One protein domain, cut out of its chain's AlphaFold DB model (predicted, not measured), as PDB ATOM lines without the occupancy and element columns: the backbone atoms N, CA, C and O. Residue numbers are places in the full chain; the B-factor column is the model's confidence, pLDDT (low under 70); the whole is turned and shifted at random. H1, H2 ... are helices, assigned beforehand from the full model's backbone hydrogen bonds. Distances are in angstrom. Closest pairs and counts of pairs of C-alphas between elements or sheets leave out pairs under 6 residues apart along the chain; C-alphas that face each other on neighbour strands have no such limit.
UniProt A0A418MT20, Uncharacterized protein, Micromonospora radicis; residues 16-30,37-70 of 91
ATOM      1  N   CYS A  16     227.141 233.777 192.438       92.31
ATOM      2  CA  CYS A  16     228.486 233.816 192.976       92.31
ATOM      3  C   CYS A  16     228.998 232.403 193.262       92.31
ATOM      4  O   CYS A  16     228.268 231.416 193.121       92.31
ATOM      5  N   VAL A  17     230.270 232.296 193.644       93.75
ATOM      6  CA  VAL A  17     230.832 231.001 194.039       93.75
ATOM      7  C   VAL A  17     230.144 230.485 195.301       93.75
ATOM      8  O   VAL A  17     229.892 229.291 195.408       93.75
ATOM      9  N   GLU A  18     229.739 231.380 196.196       97.06
ATOM     10  CA  GLU A  18     229.033 231.071 197.434       97.06
ATOM     11  C   GLU A  18     227.660 230.441 197.165       97.06
ATOM     12  O   GLU A  18     227.257 229.535 197.887       97.06
ATOM     13  N   ASP A  19     226.971 230.830 196.085       93.81
ATOM     14  CA  ASP A  19     225.715 230.183 195.680       93.81
ATOM     15  C   ASP A  19     225.946 228.725 195.253       93.81
ATOM     16  O   ASP A  19     225.155 227.843 195.584       93.81
ATOM     17  N   ALA A  20     227.051 228.451 194.550       93.06
ATOM     18  CA  ALA A  20     227.419 227.090 194.168       93.06
ATOM     19  C   ALA A  20     227.900 226.265 195.373       93.06
ATOM     20  O   ALA A  20     227.549 225.094 195.485       93.06
ATOM     21  N   LEU A  21     228.678 226.866 196.278       94.75
ATOM     22  CA  LEU A  21     229.141 226.209 197.501       94.75
ATOM     23  C   LEU A  21     227.969 225.848 198.414       94.75
ATOM     24  O   LEU A  21     227.922 224.723 198.904       94.75
ATOM     25  N   GLN A  22     226.998 226.750 198.583       96.31
ATOM     26  CA  GLN A  22     225.791 226.464 199.355       96.31
ATOM     27  C   GLN A  22     225.019 225.287 198.749       96.31
ATOM     28  O   GLN A  22     224.699 224.347 199.467       96.31
ATOM     29  N   ALA A  23     224.804 225.284 197.428       94.06
ATOM     30  CA  ALA A  23     224.145 224.169 196.752       94.06
ATOM     31  C   ALA A  23     224.906 222.845 196.935       94.06
ATOM     32  O   ALA A  23     224.294 221.801 197.120       94.06
ATOM     33  N   VAL A  24     226.243 222.865 196.918       94.00
ATOM     34  CA  VAL A  24     227.052 221.666 197.178       94.00
ATOM     35  C   VAL A  24     226.851 221.151 198.605       94.00
ATOM     36  O   VAL A  24     226.658 219.954 198.797       94.00
ATOM     37  N   VAL A  25     226.871 222.037 199.599       95.69
ATOM     38  CA  VAL A  25     226.657 221.664 201.003       95.69
ATOM     39  C   VAL A  25     225.254 221.102 201.218       95.69
ATOM     40  O   VAL A  25     225.112 220.023 201.789       95.69
ATOM     41  N   GLU A  26     224.231 221.801 200.730       94.81
ATOM     42  CA  GLU A  26     222.827 221.482 201.005       94.81
ATOM     43  C   GLU A  26     222.314 220.289 200.187       94.81
ATOM     44  O   GLU A  26     221.633 219.427 200.736       94.81
ATOM     45  N   GLU A  27     222.671 220.188 198.904       96.00
ATOM     46  CA  GLU A  27     222.132 219.150 198.009       96.00
ATOM     47  C   GLU A  27     222.960 217.858 198.017       96.00
ATOM     48  O   GLU A  27     222.468 216.796 197.632       96.00
ATOM     49  N   PHE A  28     224.225 217.926 198.445       95.06
ATOM     50  CA  PHE A  28     225.133 216.773 198.467       95.06
ATOM     51  C   PHE A  28     225.650 216.434 199.870       95.06
ATOM     52  O   PHE A  28     226.522 215.574 199.997       95.06
ATOM     53  N   CYS A  29     225.097 217.065 200.914       93.25
ATOM     54  CA  CYS A  29     225.404 216.809 202.324       93.25
ATOM     55  C   CYS A  29     226.910 216.865 202.639       93.25
ATOM     56  O   CYS A  29     227.434 216.012 203.359       93.25
ATOM     57  N   VAL A  30     227.620 217.836 202.060       95.75
ATOM     58  CA  VAL A  30     229.064 217.996 202.282       95.75
ATOM     59  C   VAL A  30     229.324 218.489 203.703       95.75
ATOM     60  O   VAL A  30     228.654 219.399 204.185       95.75
ATOM     61  N   GLN A  37     227.962 229.183 206.975       97.69
ATOM     62  CA  GLN A  37     226.846 230.005 206.508       97.69
ATOM     63  C   GLN A  37     227.196 231.493 206.534       97.69
ATOM     64  O   GLN A  37     226.860 232.209 205.592       97.69
ATOM     65  N   ASP A  38     227.899 231.943 207.575       98.31
ATOM     66  CA  ASP A  38     228.330 233.336 207.708       98.31
ATOM     67  C   ASP A  38     229.366 233.676 206.635       98.31
ATOM     68  O   ASP A  38     229.243 234.698 205.963       98.31
ATOM     69  N   ALA A  39     230.323 232.773 206.386       97.62
ATOM     70  CA  ALA A  39     231.301 232.935 205.310       97.62
ATOM     71  C   ALA A  39     230.632 233.032 203.924       97.62
ATOM     72  O   ALA A  39     231.008 233.868 203.100       97.62
ATOM     73  N   ILE A  40     229.602 232.215 203.669       97.81
ATOM     74  CA  ILE A  40     228.795 232.290 202.442       97.81
ATOM     75  C   ILE A  40     228.021 233.602 202.360       97.81
ATOM     76  O   ILE A  40     227.965 234.216 201.294       97.81
ATOM     77  N   ALA A  41     227.408 234.039 203.460       98.19
ATOM     78  CA  ALA A  41     226.652 235.281 203.500       98.19
ATOM     79  C   ALA A  41     227.551 236.491 203.211       98.19
ATOM     80  O   ALA A  41     227.191 237.326 202.377       98.19
ATOM     81  N   GLU A  42     228.735 236.542 203.824       98.25
ATOM     82  CA  GLU A  42     229.717 237.607 203.631       98.25
ATOM     83  C   GLU A  42     230.234 237.646 202.185       98.25
ATOM     84  O   GLU A  42     230.168 238.691 201.531       98.25
ATOM     85  N   GLY A  43     230.688 236.511 201.642       97.50
ATOM     86  CA  GLY A  43     231.200 236.456 200.267       97.50
ATOM     87  C   GLY A  43     230.140 236.868 199.239       97.50
ATOM     88  O   GLY A  43     230.390 237.662 198.326       97.50
ATOM     89  N   ARG A  44     228.897 236.433 199.452       97.31
ATOM     90  CA  ARG A  44     227.745 236.813 198.635       97.31
ATOM     91  C   ARG A  44     227.424 238.305 198.730       97.31
ATOM     92  O   ARG A  44     227.074 238.914 197.714       97.31
ATOM     93  N   GLU A  45     227.510 238.903 199.916       97.81
ATOM     94  CA  GLU A  45     227.350 240.347 200.084       97.81
ATOM     95  C   GLU A  45     228.413 241.102 199.275       97.81
ATOM     96  O   GLU A  45     228.067 241.935 198.429       97.81
ATOM     97  N   GLN A  46     229.688 240.748 199.456       97.12
ATOM     98  CA  GLN A  46     230.812 241.357 198.742       97.12
ATOM     99  C   GLN A  46     230.650 241.227 197.220       97.12
ATOM    100  O   GLN A  46     230.794 242.205 196.477       97.12
ATOM    101  N   TRP A  47     230.268 240.043 196.731       95.81
ATOM    102  CA  TRP A  47     230.021 239.813 195.308       95.81
ATOM    103  C   TRP A  47     228.909 240.705 194.755       95.81
ATOM    104  O   TRP A  47     229.057 241.311 193.687       95.81
ATOM    105  N   ARG A  48     227.786 240.813 195.472       94.88
ATOM    106  CA  ARG A  48     226.643 241.628 195.039       94.88
ATOM    107  C   ARG A  48     226.990 243.109 195.004       94.88
ATOM    108  O   ARG A  48     226.612 243.780 194.043       94.88
ATOM    109  N   GLN A  49     227.756 243.602 195.976       96.12
ATOM    110  CA  GLN A  49     228.271 244.970 195.957       96.12
ATOM    111  C   GLN A  49     229.143 245.215 194.709       96.12
ATOM    112  O   GLN A  49     228.932 246.187 193.982       96.12
ATOM    113  N   LEU A  50     230.061 244.299 194.376       95.12
ATOM    114  CA  LEU A  50     230.908 244.406 193.179       95.12
ATOM    115  C   LEU A  50     230.112 244.343 191.865       95.12
ATOM    116  O   LEU A  50     230.394 245.098 190.923       95.12
ATOM    117  N   GLN A  51     229.105 243.468 191.785       93.06
ATOM    118  CA  GLN A  51     228.199 243.384 190.638       93.06
ATOM    119  C   GLN A  51     227.408 244.681 190.466       93.06
ATOM    120  O   GLN A  51     227.344 245.197 189.349       93.06
ATOM    121  N   LEU A  52     226.880 245.245 191.557       95.31
ATOM    122  CA  LEU A  52     226.162 246.518 191.544       95.31
ATOM    123  C   LEU A  52     227.059 247.653 191.046       95.31
ATOM    124  O   LEU A  52     226.701 248.339 190.092       95.31
ATOM    125  N   LEU A  53     228.260 247.804 191.612       95.25
ATOM    126  CA  LEU A  53     229.225 248.816 191.172       95.25
ATOM    127  C   LEU A  53     229.574 248.669 189.687       95.25
ATOM    128  O   LEU A  53     229.853 249.648 188.995       95.25
ATOM    129  N   SER A  54     229.589 247.440 189.179       93.81
ATOM    130  CA  SER A  54     229.856 247.180 187.768       93.81
ATOM    131  C   SER A  54     228.646 247.482 186.876       93.81
ATOM    132  O   SER A  54     228.833 248.021 185.791       93.81
ATOM    133  N   ALA A  55     227.423 247.198 187.330       93.56
ATOM    134  CA  ALA A  55     226.185 247.560 186.635       93.56
ATOM    135  C   ALA A  55     225.991 249.086 186.571       93.56
ATOM    136  O   ALA A  55     225.640 249.617 185.519       93.56
ATOM    137  N   VAL A  56     226.315 249.806 187.652       94.94
ATOM    138  CA  VAL A  56     226.316 251.279 187.679       94.94
ATOM    139  C   VAL A  56     227.235 251.839 186.595       94.94
ATOM    140  O   VAL A  56     226.836 252.753 185.887       94.94
ATOM    141  N   ARG A  57     228.434 251.266 186.408       93.00
ATOM    142  CA  ARG A  57     229.373 251.697 185.355       93.00
ATOM    143  C   ARG A  57     228.853 251.459 183.937       93.00
ATOM    144  O   ARG A  57     229.247 252.197 183.039       93.00
ATOM    145  N   ASP A  58     227.993 250.464 183.721       93.81
ATOM    146  CA  ASP A  58     227.413 250.212 182.398       93.81
ATOM    147  C   ASP A  58     226.363 251.260 182.022       93.81
ATOM    148  O   ASP A  58     226.233 251.597 180.848       93.81
ATOM    149  N   ALA A  59     225.616 251.786 182.997       94.94
ATOM    150  CA  ALA A  59     224.585 252.791 182.756       94.94
ATOM    151  C   ALA A  59     224.521 253.868 183.859       94.94
ATOM    152  O   ALA A  59     223.520 253.952 184.578       94.94
ATOM    153  N   PRO A  60     225.539 254.745 183.979       95.06
ATOM    154  CA  PRO A  60     225.635 255.676 185.106       95.06
ATOM    155  C   PRO A  60     224.459 256.650 185.210       95.06
ATOM    156  O   PRO A  60     224.006 256.942 186.311       95.06
ATOM    157  N   ALA A  61     223.915 257.106 184.076       94.31
ATOM    158  CA  ALA A  61     222.745 257.986 184.060       94.31
ATOM    159  C   ALA A  61     221.472 257.297 184.591       94.31
ATOM    160  O   ALA A  61     220.677 257.923 185.283       94.31
ATOM    161  N   ILE A  62     221.297 255.999 184.313       95.94
ATOM    162  CA  ILE A  62     220.163 255.218 184.833       95.94
ATOM    163  C   ILE A  62     220.323 255.018 186.345       95.94
ATOM    164  O   ILE A  62     219.362 255.178 187.092       95.94
ATOM    165  N   ALA A  63     221.544 254.729 186.804       96.19
ATOM    166  CA  ALA A  63     221.841 254.618 188.230       96.19
ATOM    167  C   ALA A  63     221.608 255.941 188.980       96.19
ATOM    168  O   ALA A  63     221.005 255.935 190.049       96.19
ATOM    169  N   ALA A  64     222.034 257.073 188.410       96.62
ATOM    170  CA  ALA A  64     221.780 258.400 188.970       96.62
ATOM    171  C   ALA A  64     220.278 258.665 189.123       96.62
ATOM    172  O   ALA A  64     219.837 259.030 190.208       96.62
ATOM    173  N   LYS A  65     219.488 258.380 188.080       96.81
ATOM    174  CA  LYS A  65     218.030 258.538 188.116       96.81
ATOM    175  C   LYS A  65     217.383 257.724 189.240       96.81
ATOM    176  O   LYS A  65     216.513 258.241 189.934       96.81
ATOM    177  N   ALA A  66     217.823 256.478 189.432       97.69
ATOM    178  CA  ALA A  66     217.314 255.611 190.493       97.69
ATOM    179  C   ALA A  66     217.629 256.152 191.899       97.69
ATOM    180  O   ALA A  66     216.804 256.035 192.798       97.69
ATOM    181  N   LEU A  67     218.804 256.763 192.093       97.88
ATOM    182  CA  LEU A  67     219.153 257.426 193.353       97.88
ATOM    183  C   LEU A  67     218.309 258.689 193.580       97.88
ATOM    184  O   LEU A  67     217.834 258.909 194.689       97.88
ATOM    185  N   GLU A  68     218.083 259.493 192.540       98.00
ATOM    186  CA  GLU A  68     217.219 260.679 192.617       98.00
ATOM    187  C   GLU A  68     215.768 260.324 192.984       98.00
ATOM    188  O   GLU A  68     215.146 261.053 193.751       98.00
ATOM    189  N   ASP A  69     215.239 259.195 192.494       98.38
ATOM    190  CA  ASP A  69     213.902 258.694 192.869       98.38
ATOM    191  C   ASP A  69     213.803 258.283 194.345       98.38
ATOM    192  O   ASP A  69     212.719 258.292 194.922       98.38
ATOM    193  N   LEU A  70     214.936 257.953 194.964       98.19
ATOM    194  CA  LEU A  70     215.065 257.709 196.401       98.19
ATOM    195  C   LEU A  70     215.397 258.994 197.180       98.19
ATOM    196  O   LEU A  70     215.860 258.920 198.316       98.19
TER     197      LEU A  70
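This is residues 16 to 30 and 37 to 70 of the 91 residues of an uncharacterized protein of Micromonospora radicis (UniProt A0A418MT20). A long straight helix, H2, makes the middle of a stretched-out rod, with a shorter helix at each end: H1 packs its residues 18 to 22 on residues 40 to 44 of H2 and reaches on past H2's first end, while H3 turns off sharply at H2's other end and makes a corner with it. The contacts are few, and residues 57 to 62 and 65 to 70, at the corner and in most of H3, stick out free. The printed part has 49 residues with three named helices, H1, H2 and H3 in that order along the chain, and no named strand; the class is all helix. The whole is extended, with a radius of gyration of the C-alphas of 15.3 A and spans of 45 by 19 by 14 A.

Find C-alpha 37 at (226.846, 230.005, 206.508); from there H2, residues 37 to 58, runs 31.5 A to C-alpha 58 at (227.413, 250.212, 182.398). Look before the cut for H1, residues 17 to 28, which is 16.0 A from first to last C-alpha and begins at C-alpha 17 at (230.832, 231.001, 194.039). Past Ala 59 you meet H3, residues 60 to 69, 14.4 A long, ending at C-alpha 69 at (213.902, 258.694, 192.869).

Start from H2 and look at its residues 40 to 44, where H1 touches it with residues 18 to 22 alone. The closest C-alphas there are those of Glu 18 and Ile 40, 5.2 A apart. H1 and H2 run opposite ways at a steep tilt of 38 degrees. Go on to the other end of H2, where H3 is close but not clearly touching, the closest C-alphas being those of Val 56 and Ala 63, 5.6 A apart. Their lines stand at a steep tilt of 70.0 degrees, only just short of about perpendicular, and they run opposite ways. H1 and H3 are apart. In the backbones of H1, H2 and H3, every O i to N i+4 pair is within hydrogen-bond range.

Look for the two C-alphas farthest apart at Cys 29 and Glu 68, 45.7 A from each other. Residues 31 to 36 are cut out and not printed, and the C-alphas of Val 30 and Gln 37 are 12.9 A apart across this cut, which lies between H1 and H2. The link from H2 to H3, one residue, is tight. In the B-factor column you will find a mean pLDDT of 95.8 for the printed part of this model, and no printed residue is under 70.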